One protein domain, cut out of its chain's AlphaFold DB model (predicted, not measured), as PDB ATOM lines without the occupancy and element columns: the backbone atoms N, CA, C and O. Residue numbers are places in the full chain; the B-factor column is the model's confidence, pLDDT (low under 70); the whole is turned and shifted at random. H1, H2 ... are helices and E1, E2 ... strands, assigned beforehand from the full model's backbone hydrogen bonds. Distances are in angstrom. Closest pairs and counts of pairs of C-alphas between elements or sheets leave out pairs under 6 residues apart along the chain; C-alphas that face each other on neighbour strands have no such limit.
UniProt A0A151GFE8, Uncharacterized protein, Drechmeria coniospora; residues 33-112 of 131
ATOM      1  N   GLU A  33     -54.895  28.513 -43.962       85.31
ATOM      2  CA  GLU A  33     -54.658  28.589 -42.519       85.31
ATOM      3  C   GLU A  33     -53.150  28.587 -42.234       85.31
ATOM      4  O   GLU A  33     -52.383  27.823 -42.825       85.31
ATOM      5  N   TRP A  34     -52.718  29.438 -41.309       86.44
ATOM      6  CA  TRP A  34     -51.323  29.703 -40.982       86.44
ATOM      7  C   TRP A  34     -51.092  29.544 -39.487       86.44
ATOM      8  O   TRP A  34     -51.762  30.184 -38.682       86.44
ATOM      9  N   ASN A  35     -50.082  28.760 -39.106       87.50
ATOM     10  CA  ASN A  35     -49.638  28.675 -37.716       87.50
ATOM     11  C   ASN A  35     -48.526  29.701 -37.470       87.50
ATOM     12  O   ASN A  35     -47.381  29.509 -37.895       87.50
ATOM     13  N   VAL A  36     -48.864  30.803 -36.798       88.31
ATOM     14  CA  VAL A  36     -47.960  31.942 -36.583       88.31
ATOM     15  C   VAL A  36     -47.627  32.095 -35.104       88.31
ATOM     16  O   VAL A  36     -48.508  32.252 -34.264       88.31
ATOM     17  N   GLU A  37     -46.335  32.094 -34.775       89.38
ATOM     18  CA  GLU A  37     -45.847  32.421 -33.431       89.38
ATOM     19  C   GLU A  37     -45.901  33.944 -33.209       89.38
ATOM     20  O   GLU A  37     -44.959  34.662 -33.536       89.38
ATOM     21  N   VAL A  38     -47.017  34.451 -32.678       90.62
ATOM     22  CA  VAL A  38     -47.273  35.896 -32.502       90.62
ATOM     23  C   VAL A  38     -46.478  36.523 -31.352       90.62
ATOM     24  O   VAL A  38     -46.227  37.725 -31.346       90.62
ATOM     25  N   SER A  39     -46.067  35.724 -30.371       90.25
ATOM     26  CA  SER A  39     -45.167  36.101 -29.272       90.25
ATOM     27  C   SER A  39     -44.409  34.858 -28.800       90.25
ATOM     28  O   SER A  39     -44.894  33.760 -29.064       90.25
ATOM     29  N   PRO A  40     -43.276  34.980 -28.080       89.69
ATOM     30  CA  PRO A  40     -42.475  33.821 -27.680       89.69
ATOM     31  C   PRO A  40     -43.317  32.706 -27.041       89.69
ATOM     32  O   PRO A  40     -43.920  32.907 -25.987       89.69
ATOM     33  N   GLY A  41     -43.389  31.547 -27.705       87.31
ATOM     34  CA  GLY A  41     -44.139  30.372 -27.247       87.31
ATOM     35  C   GLY A  41     -45.661  30.411 -27.444       87.31
ATOM     36  O   GLY A  41     -46.330  29.444 -27.085       87.31
ATOM     37  N   ARG A  42     -46.227  31.480 -28.019       90.00
ATOM     38  CA  ARG A  42     -47.658  31.582 -28.342       90.00
ATOM     39  C   ARG A  42     -47.866  31.493 -29.848       90.00
ATOM     40  O   ARG A  42     -47.543  32.429 -30.578       90.00
ATOM     41  N   VAL A  43     -48.443  30.379 -30.282       90.69
ATOM     42  CA  VAL A  43     -48.812  30.122 -31.677       90.69
ATOM     43  C   VAL A  43     -50.313  30.317 -31.844       90.69
ATOM     44  O   VAL A  43     -51.090  29.809 -31.041       90.69
ATOM     45  N   GLU A  44     -50.704  31.049 -32.880       89.62
ATOM     46  CA  GLU A  44     -52.095  31.295 -33.254       89.62
ATOM     47  C   GLU A  44     -52.346  30.789 -34.676       89.62
ATOM     48  O   GLU A  44     -51.492  30.942 -35.555       89.62
ATOM     49  N   ALA A  45     -53.521  30.195 -34.889       90.25
ATOM     50  CA  ALA A  45     -53.998  29.796 -36.207       90.25
ATOM     51  C   ALA A  45     -54.726  30.984 -36.852       90.25
ATOM     52  O   ALA A  45     -55.763  31.429 -36.356       90.25
ATOM     53  N   LEU A  46     -54.162  31.523 -37.932       89.19
ATOM     54  CA  LEU A  46     -54.655  32.709 -38.634       89.19
ATOM     55  C   LEU A  46     -55.037  32.346 -40.068       89.19
ATOM     56  O   LEU A  46     -54.338  31.574 -40.714       89.19
ATOM     57  N   ASN A  47     -56.119  32.925 -40.582       89.19
ATOM     58  CA  ASN A  47     -56.627  32.618 -41.918       89.19
ATOM     59  C   ASN A  47     -56.478  33.816 -42.853       89.19
ATOM     60  O   ASN A  47     -56.675  34.958 -42.429       89.19
ATOM     61  N   GLY A  48     -56.172  33.554 -44.123       83.75
ATOM     62  CA  GLY A  48     -56.124  34.582 -45.160       83.75
ATOM     63  C   GLY A  48     -54.867  34.540 -46.018       83.75
ATOM     64  O   GLY A  48     -54.113  33.566 -46.059       83.75
ATOM     65  N   THR A  49     -54.650  35.639 -46.721       86.00
ATOM     66  CA  THR A  49     -53.403  35.934 -47.427       86.00
ATOM     67  C   THR A  49     -52.266  36.236 -46.445       86.00
ATOM     68  O   THR A  49     -52.499  36.558 -45.279       86.00
ATOM     69  N   VAL A  50     -51.015  36.208 -46.923       84.81
ATOM     70  CA  VAL A  50     -49.837  36.575 -46.110       84.81
ATOM     71  C   VAL A  50     -49.996  37.974 -45.502       84.81
ATOM     72  O   VAL A  50     -49.682  38.180 -44.333       84.81
ATOM     73  N   GLN A  51     -50.516  38.933 -46.272       87.19
ATOM     74  CA  GLN A  51     -50.718  40.313 -45.831       87.19
ATOM     75  C   GLN A  51     -51.771  40.414 -44.722       87.19
ATOM     76  O   GLN A  51     -51.559  41.117 -43.734       87.19
ATOM     77  N   GLU A  52     -52.888  39.699 -44.860       88.19
ATOM     78  CA  GLU A  52     -53.950  39.675 -43.849       88.19
ATOM     79  C   GLU A  52     -53.491  38.981 -42.572       88.19
ATOM     80  O   GLU A  52     -53.756  39.472 -41.479       88.19
ATOM     81  N   VAL A  53     -52.769  37.869 -42.696       89.38
ATOM     82  CA  VAL A  53     -52.202  37.142 -41.556       89.38
ATOM     83  C   VAL A  53     -51.166  37.990 -40.827       89.38
ATOM     84  O   VAL A  53     -51.168  38.044 -39.599       89.38
ATOM     85  N   PHE A  54     -50.326  38.719 -41.562       89.69
ATOM     86  CA  PHE A  54     -49.378  39.659 -40.972       89.69
ATOM     87  C   PHE A  54     -50.090  40.794 -40.218       89.69
ATOM     88  O   PHE A  54     -49.718  41.121 -39.090       89.69
ATOM     89  N   ALA A  55     -51.154  41.360 -40.794       93.38
ATOM     90  CA  ALA A  55     -51.964  42.382 -40.133       93.38
ATOM     91  C   ALA A  55     -52.665  41.846 -38.870       93.38
ATOM     92  O   ALA A  55     -52.656  42.514 -37.836       93.38
ATOM     93  N   GLN A  56     -53.218  40.630 -38.921       93.88
ATOM     94  CA  GLN A  56     -53.805  39.949 -37.761       93.88
ATOM     95  C   GLN A  56     -52.761  39.714 -36.659       93.88
ATOM     96  O   GLN A  56     -53.022  39.993 -35.490       93.88
ATOM     97  N   ALA A  57     -51.548  39.280 -37.016       92.75
ATOM     98  CA  ALA A  57     -50.460  39.103 -36.058       92.75
ATOM     99  C   ALA A  57     -50.089  40.421 -35.351       92.75
ATOM    100  O   ALA A  57     -49.912  40.425 -34.133       92.75
ATOM    101  N   LEU A  58     -50.054  41.545 -36.078       94.69
ATOM    102  CA  LEU A  58     -49.817  42.876 -35.501       94.69
ATOM    103  C   LEU A  58     -50.954  43.353 -34.587       94.69
ATOM    104  O   LEU A  58     -50.693  44.020 -33.586       94.69
ATOM    105  N   GLN A  59     -52.209  43.012 -34.893       95.50
ATOM    106  CA  GLN A  59     -53.341  43.303 -34.003       95.50
ATOM    107  C   GLN A  59     -53.227  42.542 -32.676       95.50
ATOM    108  O   GLN A  59     -53.577  43.077 -31.625       95.50
ATOM    109  N   ILE A  60     -52.726  41.306 -32.722       94.38
ATOM    110  CA  ILE A  60     -52.531  40.464 -31.538       94.38
ATOM    111  C   ILE A  60     -51.300  40.909 -30.736       94.38
ATOM    112  O   ILE A  60     -51.337  40.935 -29.504       94.38
ATOM    113  N   ASN A  61     -50.209  41.248 -31.421       94.75
ATOM    114  CA  ASN A  61     -48.976  41.748 -30.831       94.75
ATOM    115  C   ASN A  61     -48.415  42.898 -31.688       94.75
ATOM    116  O   ASN A  61     -47.762  42.637 -32.699       94.75
ATOM    117  N   PRO A  62     -48.568  44.164 -31.258       95.44
ATOM    118  CA  PRO A  62     -48.035  45.317 -31.989       95.44
ATOM    119  C   PRO A  62     -46.511  45.303 -32.186       95.44
ATOM    120  O   PRO A  62     -46.004  45.985 -33.069       95.44
ATOM    121  N   ASN A  63     -45.779  44.524 -31.383       94.12
ATOM    122  CA  ASN A  63     -44.329  44.351 -31.491       94.12
ATOM    123  C   ASN A  63     -43.936  43.109 -32.311       94.12
ATOM    124  O   ASN A  63     -42.785  42.675 -32.243       94.12
ATOM    125  N   PHE A  64     -44.875  42.488 -33.026       90.25
ATOM    126  CA  PHE A  64     -44.597  41.329 -33.865       90.25
ATOM    127  C   PHE A  64     -43.570  41.671 -34.953       90.25
ATOM    128  O   PHE A  64     -43.654  42.708 -35.611       90.25
ATOM    129  N   GLN A  65     -42.594  40.785 -35.143       86.62
ATOM    130  CA  GLN A  65     -41.544  40.930 -36.147       86.62
ATOM    131  C   GLN A  65     -41.352  39.613 -36.888       86.62
ATOM    132  O   GLN A  65     -41.348  38.538 -36.284       86.62
ATOM    133  N   LEU A  66     -41.143  39.706 -38.199       81.56
ATOM    134  CA  LEU A  66     -40.745  38.551 -38.993       81.56
ATOM    135  C   LEU A  66     -39.311  38.173 -38.636       81.56
ATOM    136  O   LEU A  66     -38.418  39.022 -38.614       81.56
ATOM    137  N   LYS A  67     -39.083  36.881 -38.382       75.50
ATOM    138  CA  LYS A  67     -37.727  36.360 -38.215       75.50
ATOM    139  C   LYS A  67     -37.001  36.519 -39.558       75.50
ATOM    140  O   LYS A  67     -37.536  36.064 -40.572       75.50
ATOM    141  N   PRO A  68     -35.822  37.162 -39.599       69.62
ATOM    142  CA  PRO A  68     -35.070  37.287 -40.836       69.62
ATOM    143  C   PRO A  68     -34.729  35.890 -41.349       69.62
ATOM    144  O   PRO A  68     -34.190  35.044 -40.636       69.62
ATOM    145  N   VAL A  69     -35.093  35.650 -42.600       64.38
ATOM    146  CA  VAL A  69     -34.766  34.432 -43.327       64.38
ATOM    147  C   VAL A  69     -33.285  34.545 -43.697       64.38
ATOM    148  O   VAL A  69     -32.893  35.533 -44.315       64.38
ATOM    149  N   SER A  70     -32.453  33.591 -43.262       66.25
ATOM    150  CA  SER A  70     -31.002  33.617 -43.512       66.25
ATOM    151  C   SER A  70     -30.702  33.815 -44.997       66.25
ATOM    152  O   SER A  70     -31.430  33.259 -45.825       66.25
ATOM    153  N   ASP A  71     -29.632  34.557 -45.301       59.38
ATOM    154  CA  ASP A  71     -29.280  35.027 -46.642       59.38
ATOM    155  C   ASP A  71     -29.601  34.012 -47.737       59.38
ATOM    156  O   ASP A  71     -29.080  32.891 -47.788       59.38
ATOM    157  N   ALA A  72     -30.495  34.430 -48.631       56.38
ATOM    158  CA  ALA A  72     -30.913  33.628 -49.755       56.38
ATOM    159  C   ALA A  72     -29.680  33.219 -50.569       56.38
ATOM    160  O   ALA A  72     -28.927  34.070 -51.047       56.38
ATOM    161  N   LYS A  73     -29.460  31.907 -50.734       58.25
ATOM    162  CA  LYS A  73     -28.352  31.379 -51.538       58.25
ATOM    163  C   LYS A  73     -28.400  31.999 -52.943       58.25
ATOM    164  O   LYS A  73     -29.201  31.589 -53.771       58.25
ATOM    165  N   ASN A  74     -27.525  32.973 -53.201       57.44
ATOM    166  CA  ASN A  74     -27.196  33.544 -54.513       57.44
ATOM    167  C   ASN A  74     -28.389  33.790 -55.470       57.44
ATOM    168  O   ASN A  74     -28.291  33.476 -56.657       57.44
ATOM    169  N   LEU A  75     -29.488  34.395 -54.999       57.72
ATOM    170  CA  LEU A  75     -30.633  34.746 -55.867       57.72
ATOM    171  C   LEU A  75     -30.303  35.812 -56.928       57.72
ATOM    172  O   LEU A  75     -31.038  35.976 -57.896       57.72
ATOM    173  N   TYR A  76     -29.175  36.509 -56.783       60.00
ATOM    174  CA  TYR A  76     -28.738  37.571 -57.693       60.00
ATOM    175  C   TYR A  76     -28.174  37.059 -59.026       60.00
ATOM    176  O   TYR A  76     -27.950  37.844 -59.948       60.00
ATOM    177  N   LYS A  77     -27.938  35.747 -59.169       65.44
ATOM    178  CA  LYS A  77     -27.543  35.176 -60.461       65.44
ATOM    179  C   LYS A  77     -28.786  34.924 -61.300       65.44
ATOM    180  O   LYS A  77     -29.531  33.976 -61.061       65.44
ATOM    181  N   ARG A  78     -28.974  35.755 -62.327       61.81
ATOM    182  CA  ARG A  78     -29.995  35.533 -63.353       61.81
ATOM    183  C   ARG A  78     -29.771  34.149 -63.963       61.81
ATOM    184  O   ARG A  78     -28.724  33.897 -64.563       61.81
ATOM    185  N   ARG A  79     -30.740  33.247 -63.788       65.25
ATOM    186  CA  ARG A  79     -30.717  31.946 -64.459       65.25
ATOM    187  C   ARG A  79     -30.716  32.206 -65.975       65.25
ATOM    188  O   ARG A  79     -31.466  33.078 -66.422       65.25
ATOM    189  N   PRO A  80     -29.879  31.509 -66.762       69.62
ATOM    190  CA  PRO A  80     -29.968  31.593 -68.212       69.62
ATOM    191  C   PRO A  80     -31.389  31.233 -68.684       69.62
ATOM    192  O   PRO A  80     -32.096  30.503 -67.981       69.62
ATOM    193  N   PRO A  81     -31.829  31.749 -69.846       71.69
ATOM    194  CA  PRO A  81     -33.137  31.428 -70.404       71.69
ATOM    195  C   PRO A  81     -33.332  29.912 -70.473       71.69
ATOM    196  O   PRO A  81     -32.525  29.204 -71.074       71.69
ATOM    197  N   VAL A  82     -34.395  29.422 -69.838       69.50
ATOM    198  CA  VAL A  82     -34.757  28.004 -69.874       69.50
ATOM    199  C   VAL A  82     -35.401  27.735 -71.229       69.50
ATOM    200  O   VAL A  82     -36.442  28.311 -71.543       69.50
ATOM    201  N   LYS A  83     -34.778  26.887 -72.050       71.31
ATOM    202  CA  LYS A  83     -35.419  26.364 -73.257       71.31
ATOM    203  C   LYS A  83     -36.314  25.192 -72.860       71.31
ATOM    204  O   LYS A  83     -35.835  24.191 -72.342       71.31
ATOM    205  N   CYS A  84     -37.618  25.333 -73.079       69.81
ATOM    206  CA  CYS A  84     -38.615  24.296 -72.787       69.81
ATOM    207  C   CYS A  84     -38.830  23.340 -73.976       69.81
ATOM    208  O   CYS A  84     -39.920  22.809 -74.151       69.81
ATOM    209  N   ASP A  85     -37.813  23.148 -74.819       73.69
ATOM    210  CA  ASP A  85     -37.823  22.244 -75.980       73.69
ATOM    211  C   ASP A  85     -37.314  20.831 -75.631       73.69
ATOM    212  O   ASP A  85     -37.172  19.978 -76.505       73.69
ATOM    213  N   GLY A  86     -37.049  20.577 -74.345       65.00
ATOM    214  CA  GLY A  86     -36.538  19.304 -73.836       65.00
ATOM    215  C   GLY A  86     -35.044  19.084 -74.088       65.00
ATOM    216  O   GLY A  86     -34.510  18.058 -73.672       65.00
ATOM    217  N   VAL A  87     -34.348  20.035 -74.726       65.38
ATOM    218  CA  VAL A  87     -32.928  19.922 -75.067       65.38
ATOM    219  C   VAL A  87     -32.100  20.813 -74.138       65.38
ATOM    220  O   VAL A  87     -32.289  22.024 -74.070       65.38
ATOM    221  N   GLY A  88     -31.141  20.220 -73.422       63.47
ATOM    222  CA  GLY A  88     -30.213  20.969 -72.560       63.47
ATOM    223  C   GLY A  88     -30.752  21.332 -71.172       63.47
ATOM    224  O   GLY A  88     -30.147  22.155 -70.488       63.47
ATOM    225  N   LEU A  89     -31.859  20.722 -70.736       68.62
ATOM    226  CA  LEU A  89     -32.271  20.753 -69.333       68.62
ATOM    227  C   LEU A  89     -31.500  19.675 -68.572       68.62
ATOM    228  O   LEU A  89     -31.711  18.482 -68.781       68.62
ATOM    229  N   GLU A  90     -30.580  20.096 -67.710       70.94
ATOM    230  CA  GLU A  90     -29.929  19.182 -66.776       70.94
ATOM    231  C   GLU A  90     -30.958  18.606 -65.797       70.94
ATOM    232  O   GLU A  90     -31.895  19.291 -65.372       70.94
ATOM    233  N   SER A  91     -30.770  17.340 -65.424       73.25
ATOM    234  CA  SER A  91     -31.578  16.708 -64.387       73.25
ATOM    235  C   SER A  91     -31.496  17.512 -63.096       73.25
ATOM    236  O   SER A  91     -30.414  17.890 -62.642       73.25
ATOM    237  N   ALA A  92     -32.648  17.749 -62.473       76.50
ATOM    238  CA  ALA A  92     -32.676  18.399 -61.178       76.50
ATOM    239  C   ALA A  92     -31.988  17.515 -60.125       76.50
ATOM    240  O   ALA A  92     -32.195  16.302 -60.069       76.50
ATOM    241  N   SER A  93     -31.179  18.133 -59.266       81.69
ATOM    242  CA  SER A  93     -30.584  17.456 -58.115       81.69
ATOM    243  C   SER A  93     -31.661  17.182 -57.066       81.69
ATOM    244  O   SER A  93     -32.128  18.112 -56.402       81.69
ATOM    245  N   THR A  94     -32.022  15.910 -56.877       86.75
ATOM    246  CA  THR A  94     -32.974  15.478 -55.839       86.75
ATOM    247  C   THR A  94     -32.551  15.965 -54.459       86.75
ATOM    248  O   THR A  94     -33.356  16.530 -53.730       86.75
ATOM    249  N   ARG A  95     -31.255  15.869 -54.145       78.81
ATOM    250  CA  ARG A  95     -30.702  16.315 -52.861       78.81
ATOM    251  C   ARG A  95     -30.927  17.807 -52.617       78.81
ATOM    252  O   ARG A  95     -31.266  18.219 -51.520       78.81
ATOM    253  N   THR A  96     -30.755  18.631 -53.649       76.00
ATOM    254  CA  THR A  96     -30.956  20.084 -53.532       76.00
ATOM    255  C   THR A  96     -32.432  20.439 -53.366       76.00
ATOM    256  O   THR A  96     -32.752  21.407 -52.678       76.00
ATOM    257  N   ILE A  97     -33.327  19.657 -53.975       79.12
ATOM    258  CA  ILE A  97     -34.772  19.787 -53.775       79.12
ATOM    259  C   ILE A  97     -35.133  19.427 -52.331       79.12
ATOM    260  O   ILE A  97     -35.811  20.211 -51.674       79.12
ATOM    261  N   GLU A  98     -34.644  18.295 -51.825       84.94
ATOM    262  CA  GLU A  98     -34.869  17.847 -50.444       84.94
ATOM    263  C   GLU A  98     -34.352  18.870 -49.426       84.94
ATOM    264  O   GLU A  98     -35.111  19.292 -48.555       84.94
ATOM    265  N   ASP A  99     -33.122  19.367 -49.598       81.75
ATOM    266  CA  ASP A  99     -32.545  20.418 -48.751       81.75
ATOM    267  C   ASP A  99     -33.426  21.683 -48.731       81.75
ATOM    268  O   ASP A  99     -33.594  22.328 -47.694       81.75
ATOM    269  N   GLY A 100     -33.991  22.056 -49.884       78.00
ATOM    270  CA  GLY A 100     -34.896  23.197 -50.011       78.00
ATOM    271  C   GLY A 100     -36.244  22.968 -49.325       78.00
ATOM    272  O   GLY A 100     -36.743  23.856 -48.637       78.00
ATOM    273  N   VAL A 101     -36.825  21.774 -49.467       80.38
ATOM    274  CA  VAL A 101     -38.075  21.394 -48.789       80.38
ATOM    275  C   VAL A 101     -37.884  21.388 -47.273       80.38
ATOM    276  O   VAL A 101     -38.698  21.962 -46.548       80.38
ATOM    277  N   ASP A 102     -36.796  20.796 -46.789       80.69
ATOM    278  CA  ASP A 102     -36.474  20.748 -45.363       80.69
ATOM    279  C   ASP A 102     -36.210  22.134 -44.785       80.69
ATOM    280  O   ASP A 102     -36.581  22.407 -43.643       80.69
ATOM    281  N   TYR A 103     -35.606  23.026 -45.571       79.50
ATOM    282  CA  TYR A 103     -35.461  24.425 -45.204       79.50
ATOM    283  C   TYR A 103     -36.823  25.104 -45.019       79.50
ATOM    284  O   TYR A 103     -37.083  25.672 -43.959       79.50
ATOM    285  N   LEU A 104     -37.714  25.003 -46.014       77.25
ATOM    286  CA  LEU A 104     -39.030  25.647 -45.978       77.25
ATOM    287  C   LEU A 104     -39.903  25.130 -44.827       77.25
ATOM    288  O   LEU A 104     -40.560  25.928 -44.163       77.25
ATOM    289  N   ARG A 105     -39.857  23.826 -44.527       73.56
ATOM    290  CA  ARG A 105     -40.593  23.210 -43.404       73.56
ATOM    291  C   ARG A 105     -40.178  23.723 -42.024       73.56
ATOM    292  O   ARG A 105     -40.936  23.574 -41.072       73.56
ATOM    293  N   ARG A 106     -38.972  24.282 -41.888       72.00
ATOM    294  CA  ARG A 106     -38.466  24.823 -40.615       72.00
ATOM    295  C   ARG A 106     -38.835  26.290 -40.403       72.00
ATOM    296  O   ARG A 106     -38.667  26.791 -39.293       72.00
ATOM    297  N   LEU A 107     -39.284  26.993 -41.443       72.00
ATOM    298  CA  LEU A 107     -39.643  28.402 -41.338       72.00
ATOM    299  C   LEU A 107     -40.987  28.555 -40.614       72.00
ATOM    300  O   LEU A 107     -41.996  27.974 -41.009       72.00
ATOM    301  N   SER A 108     -41.000  29.377 -39.566       64.50
ATOM    302  CA  SER A 108     -42.226  29.770 -38.865       64.50
ATOM    303  C   SER A 108     -43.132  30.596 -39.779       64.50
ATOM    304  O   SER A 108     -42.643  31.525 -40.423       64.50
ATOM    305  N   GLY A 109     -44.437  30.308 -39.785       63.81
ATOM    306  CA  GLY A 109     -45.398  30.983 -40.661       63.81
ATOM    307  C   GLY A 109     -45.553  30.317 -42.029       63.81
ATOM    308  O   GLY A 109     -45.763  31.007 -43.017       63.81
ATOM    309  N   THR A 110     -45.427  28.992 -42.105       66.19
ATOM    310  CA  THR A 110     -45.862  28.213 -43.272       66.19
ATOM    311  C   THR A 110     -47.362  27.899 -43.159       66.19
ATOM    312  O   THR A 110     -47.842  27.669 -42.042       66.19
ATOM    313  N   PRO A 111     -48.115  27.866 -44.276       64.81
ATOM    314  CA  PRO A 111     -49.488  27.373 -44.268       64.81
ATOM    315  C   PRO A 111     -49.543  25.942 -43.727       64.81
ATOM    316  O   PRO A 111     -48.672  25.131 -44.057       64.81
ATOM    317  N   SER A 112     -50.550  25.620 -42.913       61.66
ATOM    318  CA  SER A 112     -50.723  24.270 -42.356       61.66
ATOM    319  C   SER A 112     -50.974  23.231 -43.454       61.66
ATOM    320  O   SER A 112     -50.530  22.089 -43.338       61.66
TER     321      SER A 112
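Overview. This is residues 33 to 112 of the 131 residues of an uncharacterized protein of Drechmeria coniospora (UniProt A0A151GFE8). A hairpin of strands E1 and E2 with helix H1 packed over one face of it makes a small head, from which one long open loop, residues 70 to 106, sticks out and returns, with helix H2 on its returning side. The printed part has 80 residues, in the order E1, E2, H1, H2; the class is mixed, with 37 residues in named elements, under half. It is only just extended, close to loose, with a radius of gyration of the C-alphas of 17.6 A, and spans 52 by 23 by 22 A.

Along the chain. E1, residues 33 to 39, begins at C-alpha 33 (-54.658, 28.589, -42.519) and is 17.9 A long. E2 is residues 42 to 47, 16.3 A. H1 is residues 50 to 60, 15.3 A. H2, residues 94 to 106, 18.7 A, ends at C-alpha 106 (-38.466, 24.823, -40.615).

Arrangement. E1 and E2 form an antiparallel hairpin at 147 degrees, with N 34 and O 46 within hydrogen-bond range at 2.7 A. The closest C-alphas of E1 and H1, Val 38 and Ala 57, are 5.8 A apart. H2 is apart from E1, E2 and H1. Every O i to N i+4 pair is within hydrogen-bond range in H1, and 8 of 9 in H2.

Size, cuts and confidence. The printed part has no cut. H1 to H2 is a long link of 33 residues. pLDDT is under 70 in 24 residues, among them 68 to 80 and 108 to 112.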